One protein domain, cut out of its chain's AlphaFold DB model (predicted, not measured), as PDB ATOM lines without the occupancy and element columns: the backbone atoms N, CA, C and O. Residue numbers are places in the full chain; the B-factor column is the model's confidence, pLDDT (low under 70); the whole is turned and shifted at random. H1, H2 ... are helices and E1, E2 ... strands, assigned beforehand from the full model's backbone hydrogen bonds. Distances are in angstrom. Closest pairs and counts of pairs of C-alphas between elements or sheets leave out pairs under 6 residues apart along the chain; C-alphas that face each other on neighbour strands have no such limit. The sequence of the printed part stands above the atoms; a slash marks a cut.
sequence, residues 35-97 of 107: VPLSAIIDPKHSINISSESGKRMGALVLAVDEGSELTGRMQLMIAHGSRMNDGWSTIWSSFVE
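What this domain is: This is residues 35 to 97 of the 107 residues of an uncharacterized protein of Pseudomonas fluorescens R124 (UniProt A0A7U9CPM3). Read from residue 35, this is a long, twisted sheet of three strands with a short helix, H1, over it. Residues 42 to 53, the short helix H2 and the link from E2 to E3 gather round the end of the sheet where E1 begins and E2 ends. The printed part has 63 residues, with two named helices and three named strands in the order H1, H2, E1, E2, E3; the sheet runs E1, E2, E3, antiparallel, and the class is mixed. The whole is compact, with a radius of gyration of the C-alphas of 11.8 A, and elongated, spanning 34 by 21 by 14 A.

How they stand to each other: Start at residues 35 to 36, which pair, parallel, with residues 63 to 64 of E1, residues 60 to 65. Next look at H1, residues 37 to 41, on the sheet at a height of 8.0 A and over E2, residues 72 to 79; its closest C-alphas with E1 are those of Leu 37 and Ala 63, 5.1 A. H2, residues 54 to 57, only grazes the sheet. With E3, residues 88 to 96, the strands form a meander, each the antiparallel neighbour of the one before. In the hairpin E1 and E2, find N 63 and O 75 within hydrogen-bond range at 2.8 A; in the hairpin E2 and E3, N 74 and O 94 at 2.9 A. In H1, 0 of 1 O i to N i+4 pairs and 2 of 2 O i to N i+3 pairs are within range; H2 is too short for an O i to N i+4 pair.

Where its parts are: Find C-alpha 37 at (207.655, 113.884, 115.872), where H1 begins. E1 starts at C-alpha 60 and covers 16.5 A; E2 covers 21.7 A. E3 bends by 74 degrees at residue 91 and ends at C-alpha 96, (218.156, 104.274, 116.539), 20.7 A from its first.

The domain as a whole: The C-alphas of Ser 51 and Glu 97 are the two farthest apart, at 35.2 A. The printed part has no cut, and the link from H1 to H2 is long. Confidence is low, with pLDDT under 70, at residues 66 to 71 and residue 97.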
ATOM      1  N   VAL A  35     204.323 108.108 113.030       85.50
ATOM      2  CA  VAL A  35     204.125 109.522 112.691       85.50
ATOM      3  C   VAL A  35     205.402 110.306 112.958       85.50
ATOM      4  O   VAL A  35     206.138 109.961 113.884       85.50
ATOM      5  N   PRO A  36     205.691 111.372 112.201       87.31
ATOM      6  CA  PRO A  36     206.836 112.209 112.505       87.31
ATOM      7  C   PRO A  36     206.625 112.940 113.840       87.31
ATOM      8  O   PRO A  36     205.512 113.358 114.169       87.31
ATOM      9  N   LEU A  37     207.698 113.147 114.603       87.50
ATOM     10  CA  LEU A  37     207.655 113.884 115.872       87.50
ATOM     11  C   LEU A  37     207.108 115.318 115.697       87.50
ATOM     12  O   LEU A  37     206.433 115.831 116.587       87.50
ATOM     13  N   SER A  38     207.301 115.931 114.523       86.94
ATOM     14  CA  SER A  38     206.708 117.228 114.166       86.94
ATOM     15  C   SER A  38     205.172 117.209 114.105       86.94
ATOM     16  O   SER A  38     204.532 118.189 114.479       86.94
ATOM     17  N   ALA A  39     204.558 116.092 113.705       87.50
ATOM     18  CA  ALA A  39     203.103 115.949 113.668       87.50
ATOM     19  C   ALA A  39     202.491 115.834 115.071       87.50
ATOM     20  O   ALA A  39     201.353 116.245 115.283       87.50
ATOM     21  N   ILE A  40     203.240 115.302 116.042       88.69
ATOM     22  CA  ILE A  40     202.793 115.221 117.439       88.69
ATOM     23  C   ILE A  40     202.653 116.619 118.050       88.69
ATOM     24  O   ILE A  40     201.697 116.867 118.785       88.69
ATOM     25  N   ILE A  41     203.575 117.532 117.729       86.25
ATOM     26  CA  ILE A  41     203.596 118.891 118.288       86.25
ATOM     27  C   ILE A  41     202.682 119.877 117.550       86.25
ATOM     28  O   ILE A  41     202.343 120.909 118.124       86.25
ATOM     29  N   ASP A  42     202.276 119.587 116.308       87.31
ATOM     30  CA  ASP A  42     201.355 120.441 115.554       87.31
ATOM     31  C   ASP A  42     199.897 120.160 115.956       87.31
ATOM     32  O   ASP A  42     199.339 119.121 115.586       87.31
ATOM     33  N   PRO A  43     199.223 121.077 116.671       85.38
ATOM     34  CA  PRO A  43     197.861 120.843 117.124       85.38
ATOM     35  C   PRO A  43     196.859 120.770 115.961       85.38
ATOM     36  O   PRO A  43     195.786 120.204 116.135       85.38
ATOM     37  N   LYS A  44     197.185 121.304 114.775       86.56
ATOM     38  CA  LYS A  44     196.314 121.237 113.590       86.56
ATOM     39  C   LYS A  44     196.444 119.924 112.823       86.56
ATOM     40  O   LYS A  44     195.631 119.664 111.940       86.56
ATOM     41  N   HIS A  45     197.446 119.109 113.138       86.44
ATOM     42  CA  HIS A  45     197.642 117.827 112.484       86.44
ATOM     43  C   HIS A  45     196.534 116.839 112.878       86.44
ATOM     44  O   HIS A  45     196.128 116.779 114.039       86.44
ATOM     45  N   SER A  46     196.083 116.007 111.936       86.88
ATOM     46  CA  SER A  46     194.973 115.052 112.126       86.88
ATOM     47  C   SER A  46     195.173 114.096 113.308       86.88
ATOM     48  O   SER A  46     194.225 113.760 114.013       86.88
ATOM     49  N   ILE A  47     196.425 113.732 113.615       85.56
ATOM     50  CA  ILE A  47     196.780 112.923 114.796       85.56
ATOM     51  C   ILE A  47     196.341 113.562 116.126       85.56
ATOM     52  O   ILE A  47     196.099 112.856 117.100       85.56
ATOM     53  N   ASN A  48     196.218 114.891 116.171       86.88
ATOM     54  CA  ASN A  48     195.760 115.641 117.336       86.88
ATOM     55  C   ASN A  48     194.251 115.929 117.313       86.88
ATOM     56  O   ASN A  48     193.692 116.293 118.348       86.88
ATOM     57  N   ILE A  49     193.570 115.705 116.189       83.75
ATOM     58  CA  ILE A  49     192.122 115.869 116.051       83.75
ATOM     59  C   ILE A  49     191.433 114.595 116.547       83.75
ATOM     60  O   ILE A  49     191.598 113.514 115.989       83.75
ATOM     61  N   SER A  50     190.638 114.679 117.612       79.12
ATOM     62  CA  SER A  50     190.082 113.488 118.275       79.12
ATOM     63  C   SER A  50     188.951 112.777 117.542       79.12
ATOM     64  O   SER A  50     188.629 111.641 117.895       79.12
ATOM     65  N   SER A  51     188.346 113.418 116.542       79.25
ATOM     66  CA  SER A  51     187.430 112.761 115.605       79.25
ATOM     67  C   SER A  51     188.162 111.938 114.548       79.25
ATOM     68  O   SER A  51     187.568 111.014 114.018       79.25
ATOM     69  N   GLU A  52     189.427 112.254 114.267       78.25
ATOM     70  CA  GLU A  52     190.235 111.647 113.197       78.25
ATOM     71  C   GLU A  52     191.361 110.755 113.733       78.25
ATOM     72  O   GLU A  52     192.090 110.119 112.980       78.25
ATOM     73  N   SER A  53     191.527 110.719 115.053       78.69
ATOM     74  CA  SER A  53     192.552 109.942 115.733       78.69
ATOM     75  C   SER A  53     191.939 109.125 116.862       78.69
ATOM     76  O   SER A  53     190.891 109.443 117.427       78.69
ATOM     77  N   GLY A  54     192.639 108.071 117.276       78.88
ATOM     78  CA  GLY A  54     192.235 107.269 118.429       78.88
ATOM     79  C   GLY A  54     192.462 107.950 119.789       78.88
ATOM     80  O   GLY A  54     192.392 107.263 120.805       78.88
ATOM     81  N   LYS A  55     192.745 109.262 119.851       85.06
ATOM     82  CA  LYS A  55     193.124 109.988 121.083       85.06
ATOM     83  C   LYS A  55     192.109 109.786 122.214       85.06
ATOM     84  O   LYS A  55     192.472 109.382 123.314       85.06
ATOM     85  N   ARG A  56     190.809 109.892 121.895       81.62
ATOM     86  CA  ARG A  56     189.692 109.644 122.833       81.62
ATOM     87  C   ARG A  56     189.664 108.236 123.440       81.62
ATOM     88  O   ARG A  56     189.017 108.033 124.460       81.62
ATOM     89  N   MET A  57     190.323 107.276 122.794       82.62
ATOM     90  CA  MET A  57     190.388 105.875 123.205       82.62
ATOM     91  C   MET A  57     191.727 105.517 123.867       82.62
ATOM     92  O   MET A  57     191.965 104.340 124.119       82.62
ATOM     93  N   GLY A  58     192.610 106.492 124.118       81.81
ATOM     94  CA  GLY A  58     193.957 106.225 124.626       81.81
ATOM     95  C   GLY A  58     194.874 105.613 123.565       81.81
ATOM     96  O   GLY A  58     195.570 104.641 123.843       81.81
ATOM     97  N   ALA A  59     194.840 106.141 122.335       85.31
ATOM     98  CA  ALA A  59     195.685 105.662 121.243       85.31
ATOM     99  C   ALA A  59     197.168 105.581 121.621       85.31
ATOM    100  O   ALA A  59     197.694 106.440 122.331       85.31
ATOM    101  N   LEU A  60     197.823 104.567 121.058       89.12
ATOM    102  CA  LEU A  60     199.268 104.407 121.051       89.12
ATOM    103  C   LEU A  60     199.804 104.741 119.664       89.12
ATOM    104  O   LEU A  60     199.228 104.320 118.658       89.12
ATOM    105  N   VAL A  61     200.911 105.474 119.624       87.81
ATOM    106  CA  VAL A  61     201.582 105.882 118.386       87.81
ATOM    107  C   VAL A  61     203.082 105.688 118.520       87.81
ATOM    108  O   VAL A  61     203.631 105.803 119.621       87.81
ATOM    109  N   LEU A  62     203.743 105.434 117.395       88.19
ATOM    110  CA  LEU A  62     205.193 105.481 117.313       88.19
ATOM    111  C   LEU A  62     205.592 106.813 116.675       88.19
ATOM    112  O   LEU A  62     205.392 107.019 115.483       88.19
ATOM    113  N   ALA A  63     206.130 107.731 117.467       89.31
ATOM    114  CA  ALA A  63     206.639 108.995 116.965       89.31
ATOM    115  C   ALA A  63     208.112 108.838 116.571       89.31
ATOM    116  O   ALA A  63     208.925 108.400 117.387       89.31
ATOM    117  N   VAL A  64     208.456 109.183 115.333       86.69
ATOM    118  CA  VAL A  64     209.818 109.084 114.798       86.69
ATOM    119  C   VAL A  64     210.345 110.457 114.401       86.69
ATOM    120  O   VAL A  64     209.639 111.267 113.811       86.69
ATOM    121  N   ASP A  65     211.586 110.743 114.753       84.62
ATOM    122  CA  ASP A  65     212.354 111.866 114.227       84.62
ATOM    123  C   ASP A  65     213.418 111.263 113.320       84.62
ATOM    124  O   ASP A  65     214.374 110.657 113.811       84.62
ATOM    125  N   GLU A  66     213.197 111.328 112.009       65.06
ATOM    126  CA  GLU A  66     214.131 110.827 110.999       65.06
ATOM    127  C   GLU A  66     215.302 111.811 110.854       65.06
ATOM    128  O   GLU A  66     215.411 112.580 109.900       65.06
ATOM    129  N   GLY A  67     216.193 111.809 111.844       59.72
ATOM    130  CA  GLY A  67     217.459 112.528 111.801       59.72
ATOM    131  C   GLY A  67     218.462 111.849 110.863       59.72
ATOM    132  O   GLY A  67     219.384 111.187 111.313       59.72
ATOM    133  N   SER A  68     218.341 112.029 109.549       53.22
ATOM    134  CA  SER A  68     219.135 111.302 108.534       53.22
ATOM    135  C   SER A  68     218.873 109.787 108.502       53.22
ATOM    136  O   SER A  68     218.459 109.188 109.493       53.22
ATOM    137  N   GLU A  69     219.135 109.159 107.350       54.91
ATOM    138  CA  GLU A  69     218.818 107.752 107.027       54.91
ATOM    139  C   GLU A  69     219.368 106.706 108.019       54.91
ATOM    140  O   GLU A  69     218.998 105.535 107.949       54.91
ATOM    141  N   LEU A  70     220.246 107.112 108.943       54.09
ATOM    142  CA  LEU A  70     220.926 106.230 109.885       54.09
ATOM    143  C   LEU A  70     220.711 106.595 111.361       54.09
ATOM    144  O   LEU A  70     220.974 105.748 112.197       54.09
ATOM    145  N   THR A  71     220.232 107.788 111.735       63.03
ATOM    146  CA  THR A  71     220.173 108.190 113.160       63.03
ATOM    147  C   THR A  71     218.838 108.810 113.561       63.03
ATOM    148  O   THR A  71     218.664 110.021 113.565       63.03
ATOM    149  N   GLY A  72     217.873 107.992 113.966       75.31
ATOM    150  CA  GLY A  72     216.557 108.472 114.382       75.31
ATOM    151  C   GLY A  72     216.376 108.569 115.895       75.31
ATOM    152  O   GLY A  72     217.063 107.900 116.668       75.31
ATOM    153  N   ARG A  73     215.379 109.339 116.338       84.56
ATOM    154  CA  ARG A  73     214.739 109.109 117.646       84.56
ATOM    155  C   ARG A  73     213.407 108.424 117.413       84.56
ATOM    156  O   ARG A  73     212.637 108.862 116.570       84.56
ATOM    157  N   MET A  74     213.112 107.393 118.191       87.19
ATOM    158  CA  MET A  74     211.797 106.759 118.209       87.19
ATOM    159  C   MET A  74     211.193 106.861 119.607       87.19
ATOM    160  O   MET A  74     211.892 106.694 120.610       87.19
ATOM    161  N   GLN A  75     209.896 107.141 119.679       90.56
ATOM    162  CA  GLN A  75     209.152 107.254 120.926       90.56
ATOM    163  C   GLN A  75     207.817 106.524 120.816       90.56
ATOM    164  O   GLN A  75     207.007 106.830 119.948       90.56
ATOM    165  N   LEU A  76     207.562 105.587 121.725       90.69
ATOM    166  CA  LEU A  76     206.220 105.056 121.930       90.69
ATOM    167  C   LEU A  76     205.462 106.034 122.822       90.69
ATOM    168  O   LEU A  76     205.883 106.288 123.953       90.69
ATOM    169  N   MET A  77     204.348 106.567 122.331       91.25
ATOM    170  CA  MET A  77     203.562 107.567 123.049       91.25
ATOM    171  C   MET A  77     202.111 107.129 123.220       91.25
ATOM    172  O   MET A  77     201.556 106.438 122.367       91.25
ATOM    173  N   ILE A  78     201.494 107.573 124.313       91.38
ATOM    174  CA  ILE A  78     200.071 107.405 124.605       91.38
ATOM    175  C   ILE A  78     199.368 108.756 124.658       91.38
ATOM    176  O   ILE A  78     199.894 109.733 125.195       91.38
ATOM    177  N   ALA A  79     198.164 108.807 124.101       90.38
ATOM    178  CA  ALA A  79     197.302 109.975 124.170       90.38
ATOM    179  C   ALA A  79     196.940 110.323 125.624       90.38
ATOM    180  O   ALA A  79     196.396 109.491 126.352       90.38
ATOM    181  N   HIS A  80     197.178 111.570 126.034       85.75
ATOM    182  CA  HIS A  80     196.834 112.072 127.362       85.75
ATOM    183  C   HIS A  80     195.547 112.908 127.319       85.75
ATOM    184  O   HIS A  80     195.557 114.097 127.619       85.75
ATOM    185  N   GLY A  81     194.437 112.286 126.917       84.50
ATOM    186  CA  GLY A  81     193.129 112.935 126.792       84.50
ATOM    187  C   GLY A  81     192.579 112.923 125.365       84.50
ATOM    188  O   GLY A  81     192.995 112.127 124.525       84.50
ATOM    189  N   SER A  82     191.592 113.776 125.093       82.88
ATOM    190  CA  SER A  82     190.802 113.769 123.851       82.88
ATOM    191  C   SER A  82     190.641 115.140 123.196       82.88
ATOM    192  O   SER A  82     189.973 115.255 122.169       82.88
ATOM    193  N   ARG A  83     191.220 116.201 123.755       84.69
ATOM    194  CA  ARG A  83     191.219 117.534 123.147       84.69
ATOM    195  C   ARG A  83     192.414 117.695 122.211       84.69
ATOM    196  O   ARG A  83     193.426 117.008 122.327       84.69
ATOM    197  N   MET A  84     192.313 118.665 121.309       79.44
ATOM    198  CA  MET A  84     193.391 119.010 120.376       79.44
ATOM    199  C   MET A  84     194.696 119.370 121.097       79.44
ATOM    200  O   MET A  84     195.771 118.941 120.695       79.44
ATOM    201  N   ASN A  85     194.571 120.078 122.222       83.88
ATOM    202  CA  ASN A  85     195.695 120.544 123.035       83.88
ATOM    203  C   ASN A  85     196.082 119.567 124.155       83.88
ATOM    204  O   ASN A  85     197.001 119.855 124.919       83.88
ATOM    205  N   ASP A  86     195.371 118.446 124.289       88.62
ATOM    206  CA  ASP A  86     195.762 117.403 125.229       88.62
ATOM    207  C   ASP A  86     197.054 116.752 124.723       88.62
ATOM    208  O   ASP A  86     197.193 116.456 123.534       88.62
ATOM    209  N   GLY A  87     198.028 116.573 125.611       87.88
ATOM    210  CA  GLY A  87     199.365 116.121 125.234       87.88
ATOM    211  C   GLY A  87     199.437 114.646 124.834       87.88
ATOM    212  O   GLY A  87     198.472 113.884 124.917       87.88
ATOM    213  N   TRP A  88     200.640 114.241 124.443       91.81
ATOM    214  CA  TRP A  88     201.040 112.844 124.323       91.81
ATOM    215  C   TRP A  88     202.115 112.564 125.368       91.81
ATOM    216  O   TRP A  88     203.050 113.350 125.515       91.81
ATOM    217  N   SER A  89     201.987 111.454 126.089       91.56
ATOM    218  CA  SER A  89     202.968 111.031 127.088       91.56
ATOM    219  C   SER A  89     203.855 109.943 126.510       91.56
ATOM    220  O   SER A  89     203.362 108.941 125.994       91.56
ATOM    221  N   THR A  90     205.167 110.112 126.620       92.75
ATOM    222  CA  THR A  90     206.132 109.088 126.223       92.75
ATOM    223  C   THR A  90     206.102 107.931 127.221       92.75
ATOM    224  O   THR A  90     206.300 108.129 128.416       92.75
ATOM    225  N   ILE A  91     205.866 106.717 126.724       91.69
ATOM    226  CA  ILE A  91     206.005 105.467 127.484       91.69
ATOM    227  C   ILE A  91     207.446 104.967 127.389       91.69
ATOM    228  O   ILE A  91     208.016 104.491 128.367       91.69
ATOM    229  N   TRP A  92     208.033 105.068 126.198       90.12
ATOM    230  CA  TRP A  92     209.389 104.616 125.925       90.12
ATOM    231  C   TRP A  92     210.024 105.469 124.829       90.12
ATOM    232  O   TRP A  92     209.331 105.926 123.922       90.12
ATOM    233  N   SER A  93     211.339 105.661 124.897       88.94
ATOM    234  CA  SER A  93     212.105 106.392 123.890       88.94
ATOM    235  C   SER A  93     213.501 105.809 123.721       88.94
ATOM    236  O   SER A  93     214.146 105.492 124.720       88.94
ATOM    237  N   SER A  94     213.994 105.764 122.486       85.75
ATOM    238  CA  SER A  94     215.386 105.419 122.185       85.75
ATOM    239  C   SER A  94     215.897 106.171 120.965       85.75
ATOM    240  O   SER A  94     215.126 106.625 120.118       85.75
ATOM    241  N   PHE A  95     217.219 106.260 120.874       83.38
ATOM    242  CA  PHE A  95     217.907 106.535 119.622       83.38
ATOM    243  C   PHE A  95     218.020 105.243 118.811       83.38
ATOM    244  O   PHE A  95     218.128 104.154 119.381       83.38
ATOM    245  N   VAL A  96     217.970 105.368 117.490       73.62
ATOM    246  CA  VAL A  96     218.156 104.274 116.539       73.62
ATOM    247  C   VAL A  96     219.283 104.691 115.616       73.62
ATOM    248  O   VAL A  96     219.082 105.560 114.781       73.62
ATOM    249  N   GLU A  97     220.468 104.114 115.803       68.81
ATOM    250  CA  GLU A  97     221.664 104.463 115.019       68.81
ATOM    251  C   GLU A  97     221.968 103.451 113.903       68.81
ATOM    252  O   GLU A  97     222.639 103.783 112.933       68.81
TER     253      GLU A  97